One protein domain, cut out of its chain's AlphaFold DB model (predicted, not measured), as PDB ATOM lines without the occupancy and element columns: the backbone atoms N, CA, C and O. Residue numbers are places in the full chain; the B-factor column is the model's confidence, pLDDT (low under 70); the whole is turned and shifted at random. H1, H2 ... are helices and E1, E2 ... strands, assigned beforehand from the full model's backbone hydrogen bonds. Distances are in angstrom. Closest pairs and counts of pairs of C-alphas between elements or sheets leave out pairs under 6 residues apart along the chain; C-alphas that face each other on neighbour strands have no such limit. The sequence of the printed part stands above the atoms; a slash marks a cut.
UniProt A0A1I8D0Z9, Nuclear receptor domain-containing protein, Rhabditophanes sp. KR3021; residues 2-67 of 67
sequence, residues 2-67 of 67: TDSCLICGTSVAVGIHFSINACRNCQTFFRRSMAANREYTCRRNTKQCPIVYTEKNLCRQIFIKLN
ATOM      1  N   THR A   2     153.548 163.634 190.070       54.12
ATOM      2  CA  THR A   2     153.402 162.179 189.961       54.12
ATOM      3  C   THR A   2     152.203 161.725 190.789       54.12
ATOM      4  O   THR A   2     152.318 161.617 192.007       54.12
ATOM      5  N   ASP A   3     151.063 161.486 190.141       78.38
ATOM      6  CA  ASP A   3     149.865 160.938 190.785       78.38
ATOM      7  C   ASP A   3     150.079 159.456 191.120       78.38
ATOM      8  O   ASP A   3     149.918 158.574 190.276       78.38
ATOM      9  N   SER A   4     150.481 159.175 192.359       87.56
ATOM     10  CA  SER A   4     150.555 157.818 192.895       87.56
ATOM     11  C   SER A   4     149.291 157.471 193.680       87.56
ATOM     12  O   SER A   4     148.599 158.318 194.246       87.56
ATOM     13  N   CYS A   5     148.968 156.184 193.711       87.94
ATOM     14  CA  CYS A   5     147.915 155.643 194.547       87.94
ATOM     15  C   CYS A   5     148.279 155.858 196.023       87.94
ATOM     16  O   CYS A   5     149.252 155.274 196.498       87.94
ATOM     17  N   LEU A   6     147.452 156.589 196.772       85.94
ATOM     18  CA  LEU A   6     147.643 156.874 198.207       85.94
ATOM     19  C   LEU A   6     147.542 155.631 199.110       85.94
ATOM     20  O   LEU A   6     147.650 155.723 200.328       85.94
ATOM     21  N   ILE A   7     147.306 154.467 198.511       83.50
ATOM     22  CA  ILE A   7     147.036 153.205 199.189       83.50
ATOM     23  C   ILE A   7     148.237 152.278 199.064       83.50
ATOM     24  O   ILE A   7     148.758 151.798 200.061       83.50
ATOM     25  N   CYS A   8     148.653 151.990 197.829       82.62
ATOM     26  CA  CYS A   8     149.718 151.029 197.537       82.62
ATOM     27  C   CYS A   8     150.942 151.644 196.861       82.62
ATOM     28  O   CYS A   8     151.867 150.917 196.505       82.62
ATOM     29  N   GLY A   9     150.933 152.960 196.639       84.31
ATOM     30  CA  GLY A   9     152.052 153.705 196.071       84.31
ATOM     31  C   GLY A   9     152.288 153.487 194.577       84.31
ATOM     32  O   GLY A   9     153.206 154.089 194.032       84.31
ATOM     33  N   THR A  10     151.490 152.659 193.887       85.19
ATOM     34  CA  THR A  10     151.648 152.485 192.433       85.19
ATOM     35  C   THR A  10     151.309 153.769 191.690       85.19
ATOM     36  O   THR A  10     150.314 154.413 192.010       85.19
ATOM     37  N   SER A  11     152.093 154.101 190.671       87.56
ATOM     38  CA  SER A  11     151.792 155.186 189.727       87.56
ATOM     39  C   SER A  11     150.966 154.705 188.527       87.56
ATOM     40  O   SER A  11     150.615 155.490 187.653       87.56
ATOM     41  N   VAL A  12     150.663 153.403 188.447       83.31
ATOM     42  CA  VAL A  12     149.938 152.803 187.320       83.31
ATOM     43  C   VAL A  12     148.435 152.808 187.582       83.31
ATOM     44  O   VAL A  12     147.976 152.411 188.654       83.31
ATOM     45  N   ALA A  13     147.661 153.195 186.562       85.75
ATOM     46  CA  ALA A  13     146.196 153.199 186.586       85.75
ATOM     47  C   ALA A  13     145.611 153.971 187.783       85.75
ATOM     48  O   ALA A  13     144.633 153.522 188.390       85.75
ATOM     49  N   VAL A  14     146.247 155.092 188.133       88.56
ATOM     50  CA  VAL A  14     145.825 156.000 189.202       88.56
ATOM     51  C   VAL A  14     144.819 156.998 188.649       88.56
ATOM     52  O   VAL A  14     145.012 157.568 187.578       88.56
ATOM     53  N   GLY A  15     143.743 157.196 189.395       89.19
ATOM     54  CA  GLY A  15     142.767 158.251 189.180       89.19
ATOM     55  C   GLY A  15     142.021 158.532 190.477       89.19
ATOM     56  O   GLY A  15     142.288 157.913 191.511       89.19
ATOM     57  N   ILE A  16     141.062 159.454 190.433       89.56
ATOM     58  CA  ILE A  16     140.246 159.755 191.607       89.56
ATOM     59  C   ILE A  16     139.175 158.671 191.760       89.56
ATOM     60  O   ILE A  16     138.272 158.520 190.932       89.56
ATOM     61  N   HIS A  17     139.254 157.915 192.851       87.75
ATOM     62  CA  HIS A  17     138.226 156.972 193.272       87.75
ATOM     63  C   HIS A  17     137.900 157.212 194.741       87.75
ATOM     64  O   HIS A  17     138.803 157.289 195.565       87.75
ATOM     65  N   PHE A  18     136.609 157.309 195.072       85.50
ATOM     66  CA  PHE A  18     136.163 157.583 196.445       85.50
ATOM     67  C   PHE A  18     136.822 158.845 197.039       85.50
ATOM     68  O   PHE A  18     137.241 158.853 198.190       85.50
ATOM     69  N   SER A  19     136.944 159.895 196.218       87.75
ATOM     70  CA  SER A  19     137.537 161.194 196.580       87.75
ATOM     71  C   SER A  19     139.025 161.171 196.957       87.75
ATOM     72  O   SER A  19     139.528 162.153 197.492       87.75
ATOM     73  N   ILE A  20     139.748 160.089 196.647       88.06
ATOM     74  CA  ILE A  20     141.202 159.990 196.822       88.06
ATOM     75  C   ILE A  20     141.887 159.505 195.540       88.06
ATOM     76  O   ILE A  20     141.273 158.822 194.718       88.06
ATOM     77  N   ASN A  21     143.178 159.806 195.389       89.50
ATOM     78  CA  ASN A  21     144.005 159.198 194.349       89.50
ATOM     79  C   ASN A  21     144.232 157.719 194.670       89.50
ATOM     80  O   ASN A  21     144.943 157.362 195.612       89.50
ATOM     81  N   ALA A  22     143.622 156.845 193.878       88.69
ATOM     82  CA  ALA A  22     143.670 155.407 194.070       88.69
ATOM     83  C   ALA A  22     143.799 154.692 192.727       88.69
ATOM     84  O   ALA A  22     143.271 155.133 191.709       88.69
ATOM     85  N   CYS A  23     144.481 153.548 192.714       89.00
ATOM     86  CA  CYS A  23     144.537 152.720 191.520       89.00
ATOM     87  C   CYS A  23     143.277 151.857 191.373       89.00
ATOM     88  O   CYS A  23     142.616 151.498 192.357       89.00
ATOM     89  N   ARG A  24     142.980 151.440 190.139       87.88
ATOM     90  CA  ARG A  24     141.822 150.586 189.810       87.88
ATOM     91  C   ARG A  24     141.744 149.292 190.638       87.88
ATOM     92  O   ARG A  24     140.651 148.825 190.976       87.88
ATOM     93  N   ASN A  25     142.890 148.708 190.998       85.38
ATOM     94  CA  ASN A  25     142.937 147.485 191.807       85.38
ATOM     95  C   ASN A  25     142.483 147.744 193.245       85.38
ATOM     96  O   ASN A  25     141.653 146.999 193.768       85.38
ATOM     97  N   CYS A  26     142.964 148.823 193.864       85.56
ATOM     98  CA  CYS A  26     142.529 149.229 195.195       85.56
ATOM     99  C   CYS A  26     141.043 149.614 195.209       85.56
ATOM    100  O   CYS A  26     140.322 149.214 196.122       85.56
ATOM    101  N   GLN A  27     140.559 150.289 194.160       87.38
ATOM    102  CA  GLN A  27     139.136 150.590 193.993       87.38
ATOM    103  C   GLN A  27     138.281 149.312 193.956       87.38
ATOM    104  O   GLN A  27     137.264 149.205 194.645       87.38
ATOM    105  N   THR A  28     138.690 148.332 193.145       87.56
ATOM    106  CA  THR A  28     137.969 147.061 192.988       87.56
ATOM    107  C   THR A  28     137.985 146.251 194.280       87.56
ATOM    108  O   THR A  28     136.960 145.684 194.662       87.56
ATOM    109  N   PHE A  29     139.129 146.214 194.966       84.50
ATOM    110  CA  PHE A  29     139.262 145.556 196.261       84.50
ATOM    111  C   PHE A  29     138.289 146.155 197.278       84.50
ATOM    112  O   PHE A  29     137.478 145.422 197.834       84.50
ATOM    113  N   PHE A  30     138.301 147.481 197.445       84.50
ATOM    114  CA  PHE A  30     137.421 148.177 198.384       84.50
ATOM    115  C   PHE A  30     135.938 147.899 198.110       84.50
ATOM    116  O   PHE A  30     135.204 147.497 199.011       84.50
ATOM    117  N   ARG A  31     135.510 148.001 196.843       87.31
ATOM    118  CA  ARG A  31     134.124 147.710 196.442       87.31
ATOM    119  C   ARG A  31     133.704 146.278 196.794       87.31
ATOM    120  O   ARG A  31     132.595 146.075 197.276       87.31
ATOM    121  N   ARG A  32     134.574 145.288 196.563       86.88
ATOM    122  CA  ARG A  32     134.299 143.877 196.894       86.88
ATOM    123  C   ARG A  32     134.235 143.643 198.400       86.88
ATOM    124  O   ARG A  32     133.361 142.908 198.847       86.88
ATOM    125  N   SER A  33     135.135 144.262 199.162       83.69
ATOM    126  CA  SER A  33     135.146 144.181 200.625       83.69
ATOM    127  C   SER A  33     133.852 144.728 201.222       83.69
ATOM    128  O   SER A  33     133.243 144.055 202.050       83.69
ATOM    129  N   MET A  34     133.400 145.896 200.745       84.50
ATOM    130  CA  MET A  34     132.133 146.502 201.161       84.50
ATOM    131  C   MET A  34     130.922 145.652 200.772       84.50
ATOM    132  O   MET A  34     130.094 145.348 201.621       84.50
ATOM    133  N   ALA A  35     130.828 145.232 199.506       86.88
ATOM    134  CA  ALA A  35     129.678 144.469 199.016       86.88
ATOM    135  C   ALA A  35     129.509 143.118 199.728       86.88
ATOM    136  O   ALA A  35     128.392 142.639 199.886       86.88
ATOM    137  N   ALA A  36     130.613 142.500 200.153       85.69
ATOM    138  CA  ALA A  36     130.595 141.228 200.863       85.69
ATOM    139  C   ALA A  36     130.594 141.374 202.396       85.69
ATOM    140  O   ALA A  36     130.700 140.356 203.075       85.69
ATOM    141  N   ASN A  37     130.539 142.606 202.928       83.31
ATOM    142  CA  ASN A  37     130.682 142.926 204.353       83.31
ATOM    143  C   ASN A  37     131.809 142.124 205.034       83.31
ATOM    144  O   ASN A  37     131.631 141.529 206.097       83.31
ATOM    145  N   ARG A  38     132.959 142.004 204.357       74.81
ATOM    146  CA  ARG A  38     134.035 141.119 204.813       74.81
ATOM    147  C   ARG A  38     134.835 141.766 205.923       74.81
ATOM    148  O   ARG A  38     135.523 142.754 205.690       74.81
ATOM    149  N   GLU A  39     134.866 141.107 207.071       77.50
ATOM    150  CA  GLU A  39     135.896 141.328 208.073       77.50
ATOM    151  C   GLU A  39     137.124 140.483 207.735       77.50
ATOM    152  O   GLU A  39     137.047 139.274 207.509       77.50
ATOM    153  N   TYR A  40     138.280 141.130 207.661       73.62
ATOM    154  CA  TYR A  40     139.543 140.447 207.430       73.62
ATOM    155  C   TYR A  40     140.269 140.273 208.773       73.62
ATOM    156  O   TYR A  40     140.272 141.190 209.599       73.62
ATOM    157  N   THR A  41     140.947 139.140 208.974       71.44
ATOM    158  CA  THR A  41     141.817 138.905 210.144       71.44
ATOM    159  C   THR A  41     143.285 138.819 209.741       71.44
ATOM    160  O   THR A  41     143.676 138.005 208.897       71.44
ATOM    161  N   CYS A  42     144.121 139.676 210.341       73.44
ATOM    162  CA  CYS A  42     145.539 139.729 210.010       73.44
ATOM    163  C   CYS A  42     146.191 138.429 210.479       73.44
ATOM    164  O   CYS A  42     146.271 138.182 211.679       73.44
ATOM    165  N   ARG A  43     146.718 137.621 209.550       74.88
ATOM    166  CA  ARG A  43     147.349 136.332 209.888       74.88
ATOM    167  C   ARG A  43     148.495 136.467 210.898       74.88
ATOM    168  O   ARG A  43     148.707 135.566 211.695       74.88
ATOM    169  N   ARG A  44     149.241 137.577 210.852       77.94
ATOM    170  CA  ARG A  44     150.346 137.865 211.786       77.94
ATOM    171  C   ARG A  44     149.896 138.618 213.040       77.94
ATOM    172  O   ARG A  44     150.722 138.891 213.896       77.94
ATOM    173  N   ASN A  45     148.627 139.018 213.109       75.81
ATOM    174  CA  ASN A  45     148.049 139.868 214.150       75.81
ATOM    175  C   ASN A  45     148.803 141.193 214.427       75.81
ATOM    176  O   ASN A  45     148.519 141.867 215.409       75.81
ATOM    177  N   THR A  46     149.737 141.608 213.562       78.75
ATOM    178  CA  THR A  46     150.511 142.848 213.750       78.75
ATOM    179  C   THR A  46     149.797 144.073 213.200       78.75
ATOM    180  O   THR A  46     150.072 145.182 213.646       78.75
ATOM    181  N   LYS A  47     148.921 143.883 212.197       74.75
ATOM    182  CA  LYS A  47     148.256 144.945 211.411       74.75
ATOM    183  C   LYS A  47     149.222 145.961 210.769       74.75
ATOM    184  O   LYS A  47     148.779 146.962 210.227       74.75
ATOM    185  N   GLN A  48     150.521 145.666 210.769       73.38
ATOM    186  CA  GLN A  48     151.613 146.502 210.255       73.38
ATOM    187  C   GLN A  48     152.203 145.894 208.977       73.38
ATOM    188  O   GLN A  48     153.413 145.866 208.763       73.38
ATOM    189  N   CYS A  49     151.350 145.296 208.146       73.50
ATOM    190  CA  CYS A  49     151.792 144.751 206.871       73.50
ATOM    191  C   CYS A  49     152.100 145.919 205.921       73.50
ATOM    192  O   CYS A  49     151.216 146.752 205.722       73.50
ATOM    193  N   PRO A  50     153.303 145.986 205.322       70.75
ATOM    194  CA  PRO A  50     153.606 147.026 204.352       70.75
ATOM    195  C   PRO A  50     152.673 146.883 203.148       70.75
ATOM    196  O   PRO A  50     152.516 145.790 202.593       70.75
ATOM    197  N   ILE A  51     152.039 147.988 202.763       74.06
ATOM    198  CA  ILE A  51     151.145 148.045 201.610       74.06
ATOM    199  C   ILE A  51     151.955 148.582 200.437       74.06
ATOM    200  O   ILE A  51     152.098 149.786 200.256       74.06
ATOM    201  N   VAL A  52     152.511 147.666 199.652       67.88
ATOM    202  CA  VAL A  52     153.336 147.999 198.491       67.88
ATOM    203  C   VAL A  52     152.745 147.317 197.270       67.88
ATOM    204  O   VAL A  52     152.301 146.169 197.349       67.88
ATOM    205  N   TYR A  53     152.716 148.015 196.138       68.56
ATOM    206  CA  TYR A  53     152.411 147.379 194.865       68.56
ATOM    207  C   TYR A  53     153.512 146.368 194.526       68.56
ATOM    208  O   TYR A  53     154.621 146.729 194.144       68.56
ATOM    209  N   THR A  54     153.194 145.091 194.678       62.34
ATOM    210  CA  THR A  54     154.015 143.968 194.228       62.34
ATOM    211  C   THR A  54     153.118 143.012 193.458       62.34
ATOM    212  O   THR A  54     151.972 142.800 193.850       62.34
ATOM    213  N   GLU A  55     153.626 142.368 192.405       57.62
ATOM    214  CA  GLU A  55     152.882 141.340 191.647       57.62
ATOM    215  C   GLU A  55     152.367 140.192 192.539       57.62
ATOM    216  O   GLU A  55     151.413 139.486 192.215       57.62
ATOM    217  N   LYS A  56     152.985 140.025 193.711       53.03
ATOM    218  CA  LYS A  56     152.594 139.076 194.746       53.03
ATOM    219  C   LYS A  56     151.643 139.773 195.720       53.03
ATOM    220  O   LYS A  56     152.033 140.720 196.389       53.03
ATOM    221  N   ASN A  57     150.400 139.301 195.809       53.75
ATOM    222  CA  ASN A  57     149.381 139.782 196.753       53.75
ATOM    223  C   ASN A  57     149.874 139.672 198.212       53.75
ATOM    224  O   ASN A  57     149.671 138.639 198.854       53.75
ATOM    225  N   LEU A  58     150.545 140.703 198.738       55.38
ATOM    226  CA  LEU A  58     151.357 140.552 199.951       55.38
ATOM    227  C   LEU A  58     150.534 140.415 201.241       55.38
ATOM    228  O   LEU A  58     151.032 139.860 202.215       55.38
ATOM    229  N   CYS A  59     149.259 140.809 201.234       49.56
ATOM    230  CA  CYS A  59     148.243 140.338 202.178       49.56
ATOM    231  C   CYS A  59     146.839 140.689 201.666       49.56
ATOM    232  O   CYS A  59     146.619 141.760 201.118       49.56
ATOM    233  N   ARG A  60     145.853 139.810 201.884       55.00
ATOM    234  CA  ARG A  60     144.446 140.023 201.472       55.00
ATOM    235  C   ARG A  60     143.711 141.082 202.309       55.00
ATOM    236  O   ARG A  60     142.520 141.280 202.110       55.00
ATOM    237  N   GLN A  61     144.407 141.724 203.243       53.62
ATOM    238  CA  GLN A  61     143.868 142.615 204.264       53.62
ATOM    239  C   GLN A  61     144.566 143.968 204.207       53.62
ATOM    240  O   GLN A  61     145.371 144.312 205.066       53.62
ATOM    241  N   ILE A  62     144.308 144.696 203.130       57.59
ATOM    242  CA  ILE A  62     144.978 145.970 202.837       57.59
ATOM    243  C   ILE A  62     144.036 147.174 203.004       57.59
ATOM    244  O   ILE A  62     144.399 148.314 202.775       57.59
ATOM    245  N   PHE A  63     142.844 146.950 203.536       56.78
ATOM    246  CA  PHE A  63     142.023 147.986 204.144       56.78
ATOM    247  C   PHE A  63     141.159 147.276 205.148       56.78
ATOM    248  O   PHE A  63     140.404 146.445 204.672       56.78
ATOM    249  N   ILE A  64     141.314 147.528 206.452       43.56
ATOM    250  CA  ILE A  64     140.223 147.908 207.373       43.56
ATOM    251  C   ILE A  64     140.869 148.460 208.656       43.56
ATOM    252  O   ILE A  64     141.154 147.730 209.605       43.56
ATOM    253  N   LYS A  65     141.138 149.764 208.647       35.12
ATOM    254  CA  LYS A  65     140.823 150.709 209.729       35.12
ATOM    255  C   LYS A  65     141.068 152.108 209.156       35.12
ATOM    256  O   LYS A  65     142.114 152.701 209.369       35.12
ATOM    257  N   LEU A  66     140.123 152.574 208.342       35.62
ATOM    258  CA  LEU A  66     139.855 154.007 208.265       35.62
ATOM    259  C   LEU A  66     138.880 154.274 209.410       35.62
ATOM    260  O   LEU A  66     137.676 154.086 209.263       35.62
ATOM    261  N   ASN A  67     139.451 154.527 210.581       33.03
ATOM    262  CA  ASN A  67     138.863 155.414 211.570       33.03
ATOM    263  C   ASN A  67     139.867 156.548 211.705       33.03
ATOM    264  O   ASN A  67     141.057 156.197 211.886       33.03
TER     265      ASN A  67
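Overview. This is residues 2 to 67 of the 67 residues of the protein "Nuclear receptor domain-containing protein" of Rhabditophanes sp. KR3021 (UniProt A0A1I8D0Z9). What is the shape? There is little regular structure: a small hairpin, E1 and E2, a helix, H1, running off from it, and a long stretch, residues 36 to 67, folding back from H1's far end. What is printed? The 66 residues include E1, E2 and H1 in that order, a mixed class with only 20 residues in named elements. How large is it? It is compact, radius of gyration of the C-alphas 12.0 A, spans 33 by 24 by 22 A.

Arrangement. How do the strands pair? E1, residues 14 to 17, and E2, residues 20 to 23, form an antiparallel hairpin at 130 degrees; N 15 and O 22, 3.1 A apart, are within hydrogen-bond range. Where is the helix? The closest C-alphas of E1 and H1, residues 24 to 35, are those of His 17 and Gln 27, 6.5 A apart. In H1 every O i to N i+4 pair is within hydrogen-bond range.

Along the chain. Where does E1 begin? C-alpha 14 is at (145.825, 156.000, 189.202); E1 spans 8.7 A and E2 9.6 A. Where does H1 end? C-alpha 35 is at (129.678, 144.469, 199.016), 16.4 A from its first.

Size, cuts and confidence. Any cut? The printed part has no cut; both links are tight. Where is confidence low? Residue 2 and residues 52 to 67 have pLDDT under 70.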